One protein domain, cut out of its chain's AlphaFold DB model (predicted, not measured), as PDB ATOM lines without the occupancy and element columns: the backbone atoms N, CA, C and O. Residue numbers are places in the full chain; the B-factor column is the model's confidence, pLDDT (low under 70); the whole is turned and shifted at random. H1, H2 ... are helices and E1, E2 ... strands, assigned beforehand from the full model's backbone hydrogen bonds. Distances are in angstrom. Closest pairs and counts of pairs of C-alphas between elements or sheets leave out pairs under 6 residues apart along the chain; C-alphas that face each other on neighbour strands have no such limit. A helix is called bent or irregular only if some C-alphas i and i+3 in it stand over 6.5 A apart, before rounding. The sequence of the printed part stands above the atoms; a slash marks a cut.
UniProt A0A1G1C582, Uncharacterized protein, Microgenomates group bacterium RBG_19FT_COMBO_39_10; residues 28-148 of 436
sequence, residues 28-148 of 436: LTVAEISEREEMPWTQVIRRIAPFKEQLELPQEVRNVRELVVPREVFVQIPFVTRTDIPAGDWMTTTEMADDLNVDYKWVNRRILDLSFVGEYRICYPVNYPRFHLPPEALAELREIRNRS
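What this domain is: This is residues 28 to 148 of the 436 residues of an uncharacterized protein of Microgenomates group bacterium RBG_19FT_COMBO_39_10 (UniProt A0A1G1C582). H2, the longest helix by residues, lies in the middle, with a smaller half made of H1, the short strand E1 and H3 on one side and a larger half on the other. In the larger half, H5 and the two-stranded hairpin E2 E3 are next to H2, while H4 and H6 lie farther out; the link of residues 75 to 92 leads from one half to the other. The printed part has 121 residues, with six named helices and three named strands in the order H1 H2 E1 H3 H4 H5 E2 E3 H6; E2 and E3 are antiparallel, and the class is mixed, helices and strands. The whole is compact, with a radius of gyration of the C-alphas of 13.8 A and spans of 36 by 33 by 23 A.

Where its parts are: H1, residues 30 to 36, begins with C-alpha 30 at (122.637, 152.368, 199.116) and is 9.9 A long. H2, residues 41 to 54, is 18.5 A long and irregular: C-alphas 50 and 53 are 8.1 A apart. E1 is residues 68 to 70 and H3 residues 71 to 74. H4, residues 93 to 100, is 10.5 A long, and H5, residues 104 to 110, is 10.6 A. E2, residues 119 to 123, is 11.8 A long; E3, residues 128 to 133, is 15.6 A. H6, residues 135 to 147, is 19.0 A long and ends with C-alpha 147 at (144.046, 161.687, 210.995).

How they stand to each other: H2 is the hub, touching H1, H3 and H5. With residues 41 to 45 alone it touches H1, opposite ways at a steep tilt of 57 degrees; the closest C-alphas, of Ser 34 and Trp 41, are 5.2 A apart. With residues 48 to 54 alone it touches H3, closest at the C-alphas of Phe 51 and Val 73, 6.8 A. With residues 42 to 46 alone it touches H5, the same way at a shallow tilt of 24 degrees; the C-alphas of Thr 42 and Asn 108 are closest, 6.0 A. The closest C-alphas of H2 and E3, of Arg 46 and Phe 131, are 6.3 A apart. In the hairpin of E2 and E3, N 121 and O 130 are 2.9 A apart, within hydrogen-bond range. H4 touches H5 about perpendicular, at 82 degrees, with C-alphas 97 and 104 closest at 5.3 A. H6 is close to H4 but not clearly touching; the closest C-alphas, of Met 96 and Leu 138, are 6.4 A apart. E1 pairs with no named strand, but residues 28 to 29 pair antiparallel with its residues 68 to 69. Every O i to N i+4 pair is within hydrogen-bond range in H1 and H4; the counts are 6 of 10 in H2, 2 of 3 in H5 and 8 of 9 in H6, and H3 is too short for such a pair.

The domain as a whole: The two C-alphas farthest apart, of Gln 59 and Pro 125, are 38.5 A apart. The printed part has no cut. The links H2 to E1 and H3 to H4 are long. Mean pLDDT of the printed part is 92.9; residue 148 alone is under 70.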
ATOM      1  N   LEU A  28     118.056 155.874 194.175       94.38
ATOM      2  CA  LEU A  28     117.913 154.940 195.290       94.38
ATOM      3  C   LEU A  28     119.047 155.160 196.282       94.38
ATOM      4  O   LEU A  28     120.179 155.423 195.886       94.38
ATOM      5  N   THR A  29     118.773 154.996 197.566       95.25
ATOM      6  CA  THR A  29     119.828 154.934 198.580       95.25
ATOM      7  C   THR A  29     120.611 153.624 198.479       95.25
ATOM      8  O   THR A  29     120.116 152.600 197.998       95.25
ATOM      9  N   VAL A  30     121.840 153.604 198.996       95.94
ATOM     10  CA  VAL A  30     122.637 152.368 199.116       95.94
ATOM     11  C   VAL A  30     121.894 151.285 199.913       95.94
ATOM     12  O   VAL A  30     122.028 150.100 199.597       95.94
ATOM     13  N   ALA A  31     121.104 151.658 200.927       96.19
ATOM     14  CA  ALA A  31     120.254 150.732 201.675       96.19
ATOM     15  C   ALA A  31     119.169 150.092 200.798       96.19
ATOM     16  O   ALA A  31     119.031 148.870 200.814       96.19
ATOM     17  N   GLU A  32     118.451 150.892 200.009       95.88
ATOM     18  CA  GLU A  32     117.398 150.406 199.109       95.88
ATOM     19  C   GLU A  32     117.971 149.509 198.003       95.88
ATOM     20  O   GLU A  32     117.387 148.476 197.682       95.88
ATOM     21  N   ILE A  33     119.150 149.839 197.458       95.69
ATOM     22  CA  ILE A  33     119.845 148.977 196.487       95.69
ATOM     23  C   ILE A  33     120.272 147.656 197.141       95.69
ATOM     24  O   ILE A  33     120.121 146.592 196.547       95.69
ATOM     25  N   SER A  34     120.801 147.717 198.367       96.25
ATOM     26  CA  SER A  34     121.225 146.541 199.138       96.25
ATOM     27  C   SER A  34     120.068 145.564 199.364       96.25
ATOM     28  O   SER A  34     120.253 144.361 199.191       96.25
ATOM     29  N   GLU A  35     118.886 146.075 199.715       95.75
ATOM     30  CA  GLU A  35     117.671 145.278 199.896       95.75
ATOM     31  C   GLU A  35     117.150 144.723 198.565       95.75
ATOM     32  O   GLU A  35     116.926 143.520 198.449       95.75
ATOM     33  N   ARG A  36     117.030 145.576 197.540       94.62
ATOM     34  CA  ARG A  36     116.515 145.207 196.212       94.62
ATOM     35  C   ARG A  36     117.334 144.116 195.527       94.62
ATOM     36  O   ARG A  36     116.763 143.248 194.875       94.62
ATOM     37  N   GLU A  37     118.655 144.192 195.627       94.00
ATOM     38  CA  GLU A  37     119.578 143.285 194.939       94.00
ATOM     39  C   GLU A  37     120.078 142.146 195.850       94.00
ATOM     40  O   GLU A  37     121.021 141.440 195.488       94.00
ATOM     41  N   GLU A  38     119.492 141.997 197.047       95.25
ATOM     42  CA  GLU A  38     119.828 140.972 198.047       95.25
ATOM     43  C   GLU A  38     121.338 140.867 198.349       95.25
ATOM     44  O   GLU A  38     121.895 139.786 198.558       95.25
ATOM     45  N   MET A  39     122.039 142.005 198.384       95.12
ATOM     46  CA  MET A  39     123.487 142.057 198.608       95.12
ATOM     47  C   MET A  39     123.841 142.966 199.783       95.12
ATOM     48  O   MET A  39     123.178 143.975 199.999       95.12
ATOM     49  N   PRO A  40     124.912 142.686 200.548       96.50
ATOM     50  CA  PRO A  40     125.310 143.560 201.646       96.50
ATOM     51  C   PRO A  40     125.759 144.932 201.122       96.50
ATOM     52  O   PRO A  40     126.431 145.012 200.095       96.50
ATOM     53  N   TRP A  41     125.492 146.005 201.870       96.00
ATOM     54  CA  TRP A  41     125.845 147.380 201.471       96.00
ATOM     55  C   TRP A  41     127.324 147.556 201.074       96.00
ATOM     56  O   TRP A  41     127.632 148.308 200.159       96.00
ATOM     57  N   THR A  42     128.257 146.814 201.685       96.25
ATOM     58  CA  THR A  42     129.686 146.852 201.299       96.25
ATOM     59  C   THR A  42     129.936 146.351 199.872       96.25
ATOM     60  O   THR A  42     130.894 146.762 199.225       96.25
ATOM     61  N   GLN A  43     129.102 145.445 199.351       96.38
ATOM     62  CA  GLN A  43     129.144 145.049 197.942       96.38
ATOM     63  C   GLN A  43     128.572 146.137 197.038       96.38
ATOM     64  O   GLN A  43     129.186 146.416 196.012       96.38
ATOM     65  N   VAL A  44     127.467 146.775 197.436       96.69
ATOM     66  CA  VAL A  44     126.889 147.909 196.697       96.69
ATOM     67  C   VAL A  44     127.929 149.015 196.533       96.69
ATOM     68  O   VAL A  44     128.205 149.421 195.408       96.69
ATOM     69  N   ILE A  45     128.598 149.417 197.620       96.94
ATOM     70  CA  ILE A  45     129.629 150.466 197.589       96.94
ATOM     71  C   ILE A  45     130.760 150.147 196.614       96.94
ATOM     72  O   ILE A  45     131.111 150.975 195.781       96.94
ATOM     73  N   ARG A  46     131.280 148.918 196.632       96.56
ATOM     74  CA  ARG A  46     132.316 148.495 195.676       96.56
ATOM     75  C   ARG A  46     131.832 148.468 194.228       96.56
ATOM     76  O   ARG A  46     132.651 148.532 193.319       96.56
ATOM     77  N   ARG A  47     130.531 148.307 193.976       96.56
ATOM     78  CA  ARG A  47     129.961 148.335 192.619       96.56
ATOM     79  C   ARG A  47     129.673 149.753 192.130       96.56
ATOM     80  O   ARG A  47     129.751 149.966 190.928       96.56
ATOM     81  N   ILE A  48     129.399 150.704 193.023       96.56
ATOM     82  CA  ILE A  48     129.213 152.116 192.645       96.56
ATOM     83  C   ILE A  48     130.523 152.910 192.629       96.56
ATOM     84  O   ILE A  48     130.611 153.902 191.920       96.56
ATOM     85  N   ALA A  49     131.552 152.472 193.361       96.12
ATOM     86  CA  ALA A  49     132.830 153.174 193.473       96.12
ATOM     87  C   ALA A  49     133.533 153.499 192.137       96.12
ATOM     88  O   ALA A  49     134.072 154.601 192.032       96.12
ATOM     89  N   PRO A  50     133.495 152.639 191.096       96.25
ATOM     90  CA  PRO A  50     134.014 152.999 189.772       96.25
ATOM     91  C   PRO A  50     133.306 154.200 189.125       96.25
ATOM     92  O   PRO A  50     133.848 154.820 188.218       96.25
ATOM     93  N   PHE A  51     132.102 154.538 189.590       95.56
ATOM     94  CA  PHE A  51     131.293 155.661 189.117       95.56
ATOM     95  C   PHE A  51     131.252 156.820 190.115       95.56
ATOM     96  O   PHE A  51     130.362 157.659 190.014       95.56
ATOM     97  N   LYS A  52     132.173 156.889 191.090       94.19
ATOM     98  CA  LYS A  52     132.118 157.897 192.165       94.19
ATOM     99  C   LYS A  52     132.046 159.346 191.660       94.19
ATOM    100  O   LYS A  52     131.417 160.170 192.302       94.19
ATOM    101  N   GLU A  53     132.627 159.643 190.495       93.50
ATOM    102  CA  GLU A  53     132.592 160.978 189.869       93.50
ATOM    103  C   GLU A  53     131.191 161.386 189.381       93.50
ATOM    104  O   GLU A  53     130.937 162.560 189.141       93.50
ATOM    105  N   GLN A  54     130.281 160.419 189.231       93.12
ATOM    106  CA  GLN A  54     128.879 160.629 188.858       93.12
ATOM    107  C   GLN A  54     127.963 160.723 190.089       93.12
ATOM    108  O   GLN A  54     126.753 160.885 189.938       93.12
ATOM    109  N   LEU A  55     128.512 160.556 191.296       91.62
ATOM    110  CA  LEU A  55     127.766 160.638 192.545       91.62
ATOM    111  C   LEU A  55     127.841 162.065 193.090       91.62
ATOM    112  O   LEU A  55     128.917 162.653 193.183       91.62
ATOM    113  N   GLU A  56     126.704 162.595 193.523       87.25
ATOM    114  CA  GLU A  56     126.660 163.810 194.334       87.25
ATOM    115  C   GLU A  56     127.029 163.443 195.777       87.25
ATOM    116  O   GLU A  56     126.173 163.151 196.614       87.25
ATOM    117  N   LEU A  57     128.334 163.363 196.053       86.19
ATOM    118  CA  LEU A  57     128.829 163.046 197.389       86.19
ATOM    119  C   LEU A  57     128.709 164.284 198.296       86.19
ATOM    120  O   LEU A  57     129.195 165.357 197.920       86.19
ATOM    121  N   PRO A  58     128.103 164.174 199.493       82.56
ATOM    122  CA  PRO A  58     128.189 165.238 200.486       82.56
ATOM    123  C   PRO A  58     129.656 165.461 200.886       82.56
ATOM    124  O   PRO A  58     130.482 164.560 200.755       82.56
ATOM    125  N   GLN A  59     129.973 166.645 201.426       77.75
ATOM    126  CA  GLN A  59     131.327 166.939 201.930       77.75
ATOM    127  C   GLN A  59     131.810 165.908 202.962       77.75
ATOM    128  O   GLN A  59     133.010 165.674 203.074       77.75
ATOM    129  N   GLU A  60     130.881 165.286 203.695       72.50
ATOM    130  CA  GLU A  60     131.168 164.204 204.628       72.50
ATOM    131  C   GLU A  60     130.058 163.139 204.575       72.50
ATOM    132  O   GLU A  60     128.891 163.406 204.878       72.50
ATOM    133  N   VAL A  61     130.410 161.906 204.197       74.62
ATOM    134  CA  VAL A  61     129.469 160.777 204.170       74.62
ATOM    135  C   VAL A  61     129.364 160.164 205.573       74.62
ATOM    136  O   VAL A  61     130.039 159.186 205.895       74.62
ATOM    137  N   ARG A  62     128.491 160.721 206.426       75.56
ATOM    138  CA  ARG A  62     128.258 160.203 207.795       75.56
ATOM    139  C   ARG A  62     127.687 158.779 207.785       75.56
ATOM    140  O   ARG A  62     128.202 157.890 208.463       75.56
ATOM    141  N   ASN A  63     126.656 158.542 206.970       85.69
ATOM    142  CA  ASN A  63     126.035 157.230 206.806       85.69
ATOM    143  C   ASN A  63     126.012 156.800 205.339       85.69
ATOM    144  O   ASN A  63     125.127 157.144 204.561       85.69
ATOM    145  N   VAL A  64     126.960 155.940 204.979       90.00
ATOM    146  CA  VAL A  64     127.108 155.380 203.629       90.00
ATOM    147  C   VAL A  64     125.846 154.648 203.137       90.00
ATOM    148  O   VAL A  64     125.659 154.496 201.936       90.00
ATOM    149  N   ARG A  65     124.962 154.197 204.038       92.44
ATOM    150  CA  ARG A  65     123.695 153.544 203.665       92.44
ATOM    151  C   ARG A  65     122.639 154.523 203.148       92.44
ATOM    152  O   ARG A  65     121.778 154.098 202.385       92.44
ATOM    153  N   GLU A  66     122.713 155.785 203.554       92.69
ATOM    154  CA  GLU A  66     121.794 156.859 203.151       92.69
ATOM    155  C   GLU A  66     122.276 157.594 201.900       92.69
ATOM    156  O   GLU A  66     121.552 158.422 201.355       92.69
ATOM    157  N   LEU A  67     123.478 157.269 201.411       93.50
ATOM    158  CA  LEU A  67     124.010 157.851 200.191       93.50
ATOM    159  C   LEU A  67     123.058 157.591 199.021       93.50
ATOM    160  O   LEU A  67     122.750 156.437 198.704       93.50
ATOM    161  N   VAL A  68     122.629 158.677 198.381       93.94
ATOM    162  CA  VAL A  68     121.738 158.664 197.225       93.94
ATOM    163  C   VAL A  68     122.544 158.335 195.972       93.94
ATOM    164  O   VAL A  68     123.550 158.972 195.669       93.94
ATOM    165  N   VAL A  69     122.102 157.316 195.242       95.06
ATOM    166  CA  VAL A  69     122.720 156.842 194.007       95.06
ATOM    167  C   VAL A  69     121.765 157.133 192.848       95.06
ATOM    168  O   VAL A  69     120.624 156.658 192.870       95.06
ATOM    169  N   PRO A  70     122.201 157.885 191.823       95.38
ATOM    170  CA  PRO A  70     121.364 158.191 190.672       95.38
ATOM    171  C   PRO A  70     121.098 156.935 189.834       95.38
ATOM    172  O   PRO A  70     121.898 155.988 189.799       95.38
ATOM    173  N   ARG A  71     119.961 156.925 189.136       94.44
ATOM    174  CA  ARG A  71     119.517 155.810 188.287       94.44
ATOM    175  C   ARG A  71     120.556 155.390 187.273       94.44
ATOM    176  O   ARG A  71     120.754 154.195 187.080       94.44
ATOM    177  N   GLU A  72     121.235 156.352 186.670       94.25
ATOM    178  CA  GLU A  72     122.272 156.152 185.666       94.25
ATOM    179  C   GLU A  72     123.406 155.265 186.189       94.25
ATOM    180  O   GLU A  72     123.973 154.499 185.414       94.25
ATOM    181  N   VAL A  73     123.680 155.308 187.498       94.38
ATOM    182  CA  VAL A  73     124.705 154.496 188.160       94.38
ATOM    183  C   VAL A  73     124.135 153.161 188.628       94.38
ATOM    184  O   VAL A  73     124.710 152.111 188.327       94.38
ATOM    185  N   PHE A  74     123.000 153.142 189.341       93.06
ATOM    186  CA  PHE A  74     122.543 151.880 189.938       93.06
ATOM    187  C   PHE A  74     122.074 150.850 188.900       93.06
ATOM    188  O   PHE A  74     122.209 149.652 189.138       93.06
ATOM    189  N   VAL A  75     121.602 151.270 187.717       92.94
ATOM    190  CA  VAL A  75     121.273 150.330 186.625       92.94
ATOM    191  C   VAL A  75     122.513 149.654 186.024       92.94
ATOM    192  O   VAL A  75     122.386 148.619 185.370       92.94
ATOM    193  N   GLN A  76     123.710 150.204 186.259       92.19
ATOM    194  CA  GLN A  76     124.980 149.646 185.779       92.19
ATOM    195  C   GLN A  76     125.557 148.591 186.730       92.19
ATOM    196  O   GLN A  76     126.369 147.772 186.300       92.19
ATOM    197  N   ILE A  77     125.122 148.563 187.998       90.62
ATOM    198  CA  ILE A  77     125.627 147.677 189.067       90.62
ATOM    199  C   ILE A  77     125.737 146.196 188.647       90.62
ATOM    200  O   ILE A  77     126.744 145.567 188.995       90.62
ATOM    201  N   PRO A  78     124.786 145.600 187.897       87.69
ATOM    202  CA  PRO A  78     124.909 144.212 187.444       87.69
ATOM    203  C   PRO A  78     126.052 143.958 186.444       87.69
ATOM    204  O   PRO A  78     126.501 142.821 186.305       87.69
ATOM    205  N   PHE A  79     126.544 144.990 185.751       87.00
ATOM    206  CA  PHE A  79     127.477 144.862 184.624       87.00
ATOM    207  C   PHE A  79     128.938 145.213 184.962       87.00
ATOM    208  O   PHE A  79     129.839 144.800 184.234       87.00
ATOM    209  N   VAL A  80     129.185 145.899 186.084       84.88
ATOM    210  CA  VAL A  80     130.495 146.466 186.496       84.88
ATOM    211  C   VAL A  80     131.613 145.427 186.653       84.88
ATOM    212  O   VAL A  80     132.793 145.746 186.599       84.88
ATOM    213  N   THR A  81     131.262 144.160 186.859       84.88
ATOM    214  CA  THR A  81     132.220 143.110 187.238       84.88
ATOM    215  C   THR A  81     133.001 142.501 186.065       84.88
ATOM    216  O   THR A  81     133.843 141.634 186.289       84.88
ATOM    217  N   ARG A  82     132.747 142.916 184.817       85.88
ATOM    218  CA  ARG A  82     133.400 142.351 183.622       85.88
ATOM    219  C   ARG A  82     134.736 143.045 183.343       85.88
ATOM    220  O   ARG A  82     134.754 144.223 183.012       85.88
ATOM    221  N   THR A  83     135.836 142.304 183.446       91.25
ATOM    222  CA  THR A  83     137.209 142.789 183.223       91.25
ATOM    223  C   THR A  83     138.120 141.617 182.851       91.25
ATOM    224  O   THR A  83     137.876 140.489 183.281       91.25
ATOM    225  N   ASP A  84     139.160 141.874 182.067       93.94
ATOM    226  CA  ASP A  84     140.266 140.961 181.751       93.94
ATOM    227  C   ASP A  84     141.623 141.488 182.260       93.94
ATOM    228  O   ASP A  84     142.659 140.842 182.094       93.94
ATOM    229  N   ILE A  85     141.617 142.641 182.934       96.19
ATOM    230  CA  ILE A  85     142.817 143.313 183.425       96.19
ATOM    231  C   ILE A  85     143.315 142.595 184.692       96.19
ATOM    232  O   ILE A  85     142.549 142.454 185.653       96.19
ATOM    233  N   PRO A  86     144.582 142.142 184.748       96.44
ATOM    234  CA  PRO A  86     145.148 141.527 185.949       96.44
ATOM    235  C   PRO A  86     145.281 142.544 187.097       96.44
ATOM    236  O   PRO A  86     145.513 143.727 186.860       96.44
ATOM    237  N   ALA A  87     145.175 142.082 188.350       96.56
ATOM    238  CA  ALA A  87     145.312 142.945 189.532       96.56
ATOM    239  C   ALA A  87     146.659 143.691 189.587       96.56
ATOM    240  O   ALA A  87     146.680 144.891 189.846       96.56
ATOM    241  N   GLY A  88     147.769 143.014 189.274       95.69
ATOM    242  CA  GLY A  88     149.102 143.610 189.379       95.69
ATOM    243  C   GLY A  88     149.466 143.896 190.837       95.69
ATOM    244  O   GLY A  88     149.404 142.997 191.669       95.69
ATOM    245  N   ASP A  89     149.839 145.139 191.121       96.25
ATOM    246  CA  ASP A  89     150.123 145.692 192.451       96.25
ATOM    247  C   ASP A  89     148.891 146.304 193.142       96.25
ATOM    248  O   ASP A  89     148.988 146.798 194.266       96.25
ATOM    249  N   TRP A  90     147.723 146.271 192.495       97.69
ATOM    250  CA  TRP A  90     146.489 146.764 193.089       97.69
ATOM    251  C   TRP A  90     146.008 145.814 194.180       97.69
ATOM    252  O   TRP A  90     146.048 144.594 194.020       97.69
ATOM    253  N   MET A  91     145.478 146.375 195.264       97.88
ATOM    254  CA  MET A  91     145.062 145.602 196.433       97.88
ATOM    255  C   MET A  91     143.543 145.595 196.561       97.88
ATOM    256  O   MET A  91     142.858 146.596 196.344       97.88
ATOM    257  N   THR A  92     142.985 144.457 196.944       97.56
ATOM    258  CA  THR A  92     141.581 144.339 197.329       97.56
ATOM    259  C   THR A  92     141.301 145.102 198.624       97.56
ATOM    260  O   THR A  92     142.185 145.362 199.436       97.56
ATOM    261  N   THR A  93     140.029 145.407 198.884       96.94
ATOM    262  CA  THR A  93     139.624 146.055 200.145       96.94
ATOM    263  C   THR A  93     139.906 145.206 201.388       96.94
ATOM    264  O   THR A  93     140.001 145.759 202.479       96.94
ATOM    265  N   THR A  94     140.047 143.884 201.241       96.56
ATOM    266  CA  THR A  94     140.476 142.983 202.320       96.56
ATOM    267  C   THR A  94     141.971 143.121 202.585       96.56
ATOM    268  O   THR A  94     142.344 143.366 203.721       96.56
ATOM    269  N   GLU A  95     142.811 143.071 201.549       97.19
ATOM    270  CA  GLU A  95     144.264 143.253 201.698       97.19
ATOM    271  C   GLU A  95     144.609 144.639 202.261       97.19
ATOM    272  O   GLU A  95     145.467 144.753 203.130       97.19
ATOM    273  N   MET A  96     143.894 145.684 201.828       97.56
ATOM    274  CA  MET A  96     144.017 147.030 202.403       97.56
ATOM    275  C   MET A  96     143.648 147.056 203.895       97.56
ATOM    276  O   MET A  96     144.304 147.732 204.681       97.56
ATOM    277  N   ALA A  97     142.590 146.342 204.297       96.06
ATOM    278  CA  ALA A  97     142.159 146.281 205.694       96.06
ATOM    279  C   ALA A  97     143.181 145.543 206.572       96.06
ATOM    280  O   ALA A  97     143.490 146.014 207.669       96.06
ATOM    281  N   ASP A  98     143.743 144.445 206.060       95.31
ATOM    282  CA  ASP A  98     144.771 143.657 206.737       95.31
ATOM    283  C   ASP A  98     146.078 144.459 206.900       95.31
ATOM    284  O   ASP A  98     146.614 144.521 208.007       95.31
ATOM    285  N   ASP A  99     146.559 145.143 205.850       96.44
ATOM    286  CA  ASP A  99     147.771 145.989 205.916       96.44
ATOM    287  C   ASP A  99     147.616 147.130 206.931       96.44
ATOM    288  O   ASP A  99     148.514 147.433 207.720       96.44
ATOM    289  N   LEU A 100     146.433 147.743 206.952       93.88
ATOM    290  CA  LEU A 100     146.122 148.832 207.864       93.88
ATOM    291  C   LEU A 100     145.744 148.349 209.268       93.88
ATOM    292  O   LEU A 100     145.602 149.195 210.145       93.88
ATOM    293  N   ASN A 101     145.597 147.045 209.515       91.12
ATOM    294  CA  ASN A 101     145.069 146.499 210.767       91.12
ATOM    295  C   ASN A 101     143.778 147.219 211.211       91.12
ATOM    296  O   ASN A 101     143.700 147.785 212.307       91.12
ATOM    297  N   VAL A 102     142.795 147.269 210.308       90.62
ATOM    298  CA  VAL A 102     141.470 147.867 210.533       90.62
ATOM    299  C   VAL A 102     140.357 146.929 210.076       90.62
ATOM    300  O   VAL A 102     140.567 146.032 209.265       90.62
ATOM    301  N   ASP A 103     139.134 147.149 210.559       90.38
ATOM    302  CA  ASP A 103     137.976 146.373 210.102       90.38
ATOM    303  C   ASP A 103     137.703 146.575 208.597       90.38
ATOM    304  O   ASP A 103     137.708 147.691 208.079       90.38
ATOM    305  N   TYR A 104     137.364 145.498 207.887       93.44
ATOM    306  CA  TYR A 104     137.019 145.535 206.461       93.44
ATOM    307  C   TYR A 104     135.947 146.589 206.115       93.44
ATOM    308  O   TYR A 104     136.019 147.248 205.072       93.44
ATOM    309  N   LYS A 105     134.942 146.801 206.979       92.31
ATOM    310  CA  LYS A 105     133.910 147.824 206.753       92.31
ATOM    311  C   LYS A 105     134.475 149.235 206.877       92.31
ATOM    312  O   LYS A 105     133.937 150.127 206.230       92.31
ATOM    313  N   TRP A 106     135.536 149.445 207.659       91.38
ATOM    314  CA  TRP A 106     136.208 150.742 207.778       91.38
ATOM    315  C   TRP A 106     136.757 151.203 206.425       91.38
ATOM    316  O   TRP A 106     136.478 152.335 206.027       91.38
ATOM    317  N   VAL A 107     137.436 150.306 205.692       95.06
ATOM    318  CA  VAL A 107     137.935 150.583 204.333       95.06
ATOM    319  C   VAL A 107     136.762 150.856 203.397       95.06
ATOM    320  O   VAL A 107     136.741 151.875 202.719       95.06
ATOM    321  N   ASN A 108     135.741 149.990 203.406       95.00
ATOM    322  CA  ASN A 108     134.603 150.126 202.490       95.00
ATOM    323  C   ASN A 108     133.797 151.413 202.697       95.00
ATOM    324  O   ASN A 108     133.254 151.922 201.725       95.00
ATOM    325  N   ARG A 109     133.729 151.956 203.918       91.19
ATOM    326  CA  ARG A 109     133.065 153.248 204.162       91.19
ATOM    327  C   ARG A 109     133.765 154.421 203.478       91.19
ATOM    328  O   ARG A 109     133.090 155.376 203.143       91.19
ATOM    329  N   ARG A 110     135.080 154.322 203.270       92.75
ATOM    330  CA  ARG A 110     135.937 155.423 202.806       92.75
ATOM    331  C   ARG A 110     136.284 155.360 201.327       92.75
ATOM    332  O   ARG A 110     136.901 156.283 200.827       92.75
ATOM    333  N   ILE A 111     135.903 154.294 200.615       94.94
ATOM    334  CA  ILE A 111     136.252 154.116 199.193       94.94
ATOM    335  C   ILE A 111     135.840 155.328 198.349       94.94
ATOM    336  O   ILE A 111     136.562 155.701 197.429       94.94
ATOM    337  N   LEU A 112     134.683 155.919 198.651       93.88
ATOM    338  CA  LEU A 112     134.151 157.059 197.906       93.88
ATOM    339  C   LEU A 112     134.841 158.382 198.260       93.88
ATOM    340  O   LEU A 112     134.834 159.284 197.432       93.88
ATOM    341  N   ASP A 113     135.482 158.459 199.429       91.69
ATOM    342  CA  ASP A 113     136.201 159.646 199.907       91.69
ATOM    343  C   ASP A 113     137.643 159.709 199.383       91.69
ATOM    344  O   ASP A 113     138.295 160.744 199.485       91.69
ATOM    345  N   LEU A 114     138.163 158.599 198.847       94.31
ATOM    346  CA  LEU A 114     139.519 158.547 198.306       94.31
ATOM    347  C   LEU A 114     139.646 159.431 197.075       94.31
ATOM    348  O   LEU A 114     138.710 159.551 196.287       94.31
ATOM    349  N   SER A 115     140.836 159.962 196.828       95.00
ATOM    350  CA  SER A 115     141.141 160.701 195.602       95.00
ATOM    351  C   SER A 115     141.144 159.798 194.357       95.00
ATOM    352  O   SER A 115     140.703 160.207 193.284       95.00
ATOM    353  N   PHE A 116     141.476 158.513 194.502       94.56
ATOM    354  CA  PHE A 116     141.594 157.560 193.389       94.56
ATOM    355  C   PHE A 116     140.307 156.774 193.101       94.56
ATOM    356  O   PHE A 116     139.530 156.470 194.009       94.56
ATOM    357  N   VAL A 117     140.057 156.444 191.831       94.81
ATOM    358  CA  VAL A 117     138.949 155.564 191.416       94.81
ATOM    359  C   VAL A 117     139.415 154.110 191.522       94.81
ATOM    360  O   VAL A 117     140.467 153.751 190.999       94.81
ATOM    361  N   GLY A 118     138.648 153.271 192.220       95.12
ATOM    362  CA  GLY A 118     138.891 151.827 192.247       95.12
ATOM    363  C   GLY A 118     138.233 151.114 191.067       95.12
ATOM    364  O   GLY A 118     137.253 151.595 190.500       95.12
ATOM    365  N   GLU A 119     138.739 149.934 190.721       96.56
ATOM    366  CA  GLU A 119     138.348 149.212 189.506       96.56
ATOM    367  C   GLU A 119     138.194 147.712 189.772       96.56
ATOM    368  O   GLU A 119     138.816 147.147 190.675       96.56
ATOM    369  N   TYR A 120     137.387 147.026 188.957       96.75
ATOM    370  CA  TYR A 120     137.377 145.565 188.967       96.75
ATOM    371  C   TYR A 120     138.570 145.029 188.173       96.75
ATOM    372  O   TYR A 120     138.779 145.401 187.019       96.75
ATOM    373  N   ARG A 121     139.325 144.111 188.786       97.19
ATOM    374  CA  ARG A 121     140.493 143.431 188.199       97.19
ATOM    375  C   ARG A 121     140.490 141.944 188.537       97.19
ATOM    376  O   ARG A 121     139.874 141.522 189.519       97.19
ATOM    377  N   ILE A 122     141.174 141.143 187.728       96.75
ATOM    378  CA  ILE A 122     141.304 139.697 187.914       96.75
ATOM    379  C   ILE A 122     142.315 139.399 189.026       96.75
ATOM    380  O   ILE A 122     143.509 139.677 188.899       96.75
ATOM    381  N   CYS A 123     141.826 138.801 190.114       93.12
ATOM    382  CA  CYS A 123     142.643 138.352 191.239       93.12
ATOM    383  C   CYS A 123     143.262 136.975 190.933       93.12
ATOM    384  O   CYS A 123     142.538 136.002 190.698       93.12
ATOM    385  N   TYR A 124     144.593 136.873 190.963       87.56
ATOM    386  CA  TYR A 124     145.318 135.601 190.850       87.56
ATOM    387  C   TYR A 124     145.581 134.998 192.240       87.56
ATOM    388  O   TYR A 124     145.873 135.745 193.169       87.56
ATOM    389  N   PRO A 125     145.498 133.663 192.417       88.94
ATOM    390  CA  PRO A 125     145.291 132.626 191.395       88.94
ATOM    391  C   PRO A 125     143.816 132.288 191.109       88.94
ATOM    392  O   PRO A 125     143.537 131.434 190.276       88.94
ATOM    393  N   VAL A 126     142.864 132.923 191.800       88.50
ATOM    394  CA  VAL A 126     141.439 132.530 191.783       88.50
ATOM    395  C   VAL A 126     140.747 132.837 190.442       88.50
ATOM    396  O   VAL A 126     139.667 132.318 190.177       88.50
ATOM    397  N   ASN A 127     141.377 133.650 189.586       91.75
ATOM    398  CA  ASN A 127     140.895 134.072 188.269       91.75
ATOM    399  C   ASN A 127     139.447 134.597 188.300       91.75
ATOM    400  O   ASN A 127     138.614 134.252 187.463       91.75
ATOM    401  N   TYR A 128     139.139 135.406 189.316       93.62
ATOM    402  CA  TYR A 128     137.813 135.978 189.530       93.62
ATOM    403  C   TYR A 128     137.912 137.503 189.659       93.62
ATOM    404  O   TYR A 128     138.811 137.985 190.364       93.62
ATOM    405  N   PRO A 129     137.013 138.274 189.017       95.19
ATOM    406  CA  PRO A 129     137.029 139.726 189.102       95.19
ATOM    407  C   PRO A 129     136.671 140.199 190.514       95.19
ATOM    408  O   PRO A 129     135.626 139.854 191.072       95.19
ATOM    409  N   ARG A 130     137.534 141.023 191.105       96.38
ATOM    410  CA  ARG A 130     137.306 141.677 192.400       96.38
ATOM    411  C   ARG A 130     137.570 143.167 192.283       96.38
ATOM    412  O   ARG A 130     138.345 143.593 191.436       96.38
ATOM    413  N   PHE A 131     136.936 143.946 193.149       97.31
ATOM    414  CA  PHE A 131     137.229 145.367 193.276       97.31
ATOM    415  C   PHE A 131     138.597 145.550 193.940       97.31
ATOM    416  O   PHE A 131     138.815 145.037 195.043       97.31
ATOM    417  N   HIS A 132     139.489 146.260 193.258       98.00
ATOM    418  CA  HIS A 132     140.813 146.611 193.741       98.00
ATOM    419  C   HIS A 132     140.979 148.132 193.755       98.00
ATOM    420  O   HIS A 132     140.361 148.859 192.974       98.00
ATOM    421  N   LEU A 133     141.839 148.592 194.651       98.19
ATOM    422  CA  LEU A 133     142.285 149.966 194.771       98.19
ATOM    423  C   LEU A 133     143.764 150.049 194.366       98.19
ATOM    424  O   LEU A 133     144.512 149.097 194.625       98.19
ATOM    425  N   PRO A 134     144.189 151.160 193.748       97.75
ATOM    426  CA  PRO A 134     145.589 151.358 193.398       97.75
ATOM    427  C   PRO A 134     146.451 151.500 194.667       97.75
ATOM    428  O   PRO A 134     145.927 151.869 195.723       97.75
ATOM    429  N   PRO A 135     147.763 151.217 194.610       96.69
ATOM    430  CA  PRO A 135     148.641 151.276 195.783       96.69
ATOM    431  C   PRO A 135     148.676 152.659 196.457       96.69
ATOM    432  O   PRO A 135     148.823 152.748 197.675       96.69
ATOM    433  N   GLU A 136     148.467 153.747 195.716       97.50
ATOM    434  CA  GLU A 136     148.387 155.110 196.252       97.50
ATOM    435  C   GLU A 136     147.199 155.294 197.211       97.50
ATOM    436  O   GLU A 136     147.302 156.031 198.195       97.50
ATOM    437  N   ALA A 137     146.104 154.556 197.001       97.44
ATOM    438  CA  ALA A 137     144.961 154.558 197.909       97.44
ATOM    439  C   ALA A 137     145.318 154.007 199.297       97.44
ATOM    440  O   ALA A 137     144.721 154.427 200.285       97.44
ATOM    441  N   LEU A 138     146.301 153.101 199.405       97.12
ATOM    442  CA  LEU A 138     146.770 152.610 200.704       97.12
ATOM    443  C   LEU A 138     147.406 153.739 201.519       97.12
ATOM    444  O   LEU A 138     147.173 153.839 202.723       97.12
ATOM    445  N   ALA A 139     148.203 154.594 200.870       95.50
ATOM    446  CA  ALA A 139     148.842 155.732 201.523       95.50
ATOM    447  C   ALA A 139     147.798 156.743 202.015       95.50
ATOM    448  O   ALA A 139     147.874 157.186 203.161       95.50
ATOM    449  N   GLU A 140     146.790 157.036 201.191       95.94
ATOM    450  CA  GLU A 140     145.681 157.919 201.557       95.94
ATOM    451  C   GLU A 140     144.832 157.328 202.692       95.94
ATOM    452  O   GLU A 140     144.575 158.004 203.685       95.94
ATOM    453  N   LEU A 141     144.482 156.038 202.635       94.81
ATOM    454  CA  LEU A 141     143.788 155.358 203.732       94.81
ATOM    455  C   LEU A 141     144.623 155.342 205.017       94.81
ATOM    456  O   LEU A 141     144.073 155.503 206.104       94.81
ATOM    457  N   ARG A 142     145.947 155.181 204.927       94.06
ATOM    458  CA  ARG A 142     146.844 155.252 206.088       94.06
ATOM    459  C   ARG A 142     146.863 156.653 206.687       94.06
ATOM    460  O   ARG A 142     146.825 156.796 207.905       94.06
ATOM    461  N   GLU A 143     146.873 157.684 205.851       91.50
ATOM    462  CA  GLU A 143     146.759 159.065 206.302       91.50
ATOM    463  C   GLU A 143     145.394 159.340 206.941       91.50
ATOM    464  O   GLU A 143     145.344 159.861 208.054       91.50
ATOM    465  N   ILE A 144     144.295 158.912 206.312       88.88
ATOM    466  CA  ILE A 144     142.947 159.002 206.882       88.88
ATOM    467  C   ILE A 144     142.887 158.254 208.211       88.88
ATOM    468  O   ILE A 144     142.294 158.765 209.152       88.88
ATOM    469  N   ARG A 145     143.503 157.076 208.338       87.50
ATOM    470  CA  ARG A 145     143.579 156.327 209.601       87.50
ATOM    471  C   ARG A 145     144.320 157.113 210.681       87.50
ATOM    472  O   ARG A 145     143.852 157.151 211.812       87.50
ATOM    473  N   ASN A 146     145.439 157.742 210.329       84.81
ATOM    474  CA  ASN A 146     146.260 158.515 211.261       84.81
ATOM    475  C   ASN A 146     145.622 159.860 211.648       84.81
ATOM    476  O   ASN A 146     145.876 160.358 212.740       84.81
ATOM    477  N   ARG A 147     144.814 160.452 210.756       79.88
ATOM    478  CA  ARG A 147     144.046 161.687 210.995       79.88
ATOM    479  C   ARG A 147     142.697 161.433 211.662       79.88
ATOM    480  O   ARG A 147     142.217 162.295 212.393       79.88
ATOM    481  N   SER A 148     142.071 160.283 211.387       69.19
ATOM    482  CA  SER A 148     140.860 159.841 212.083       69.19
ATOM    483  C   SER A 148     141.183 159.886 213.572       69.19
ATOM    484  O   SER A 148     142.268 159.429 213.932       69.19
TER     485      SER A 148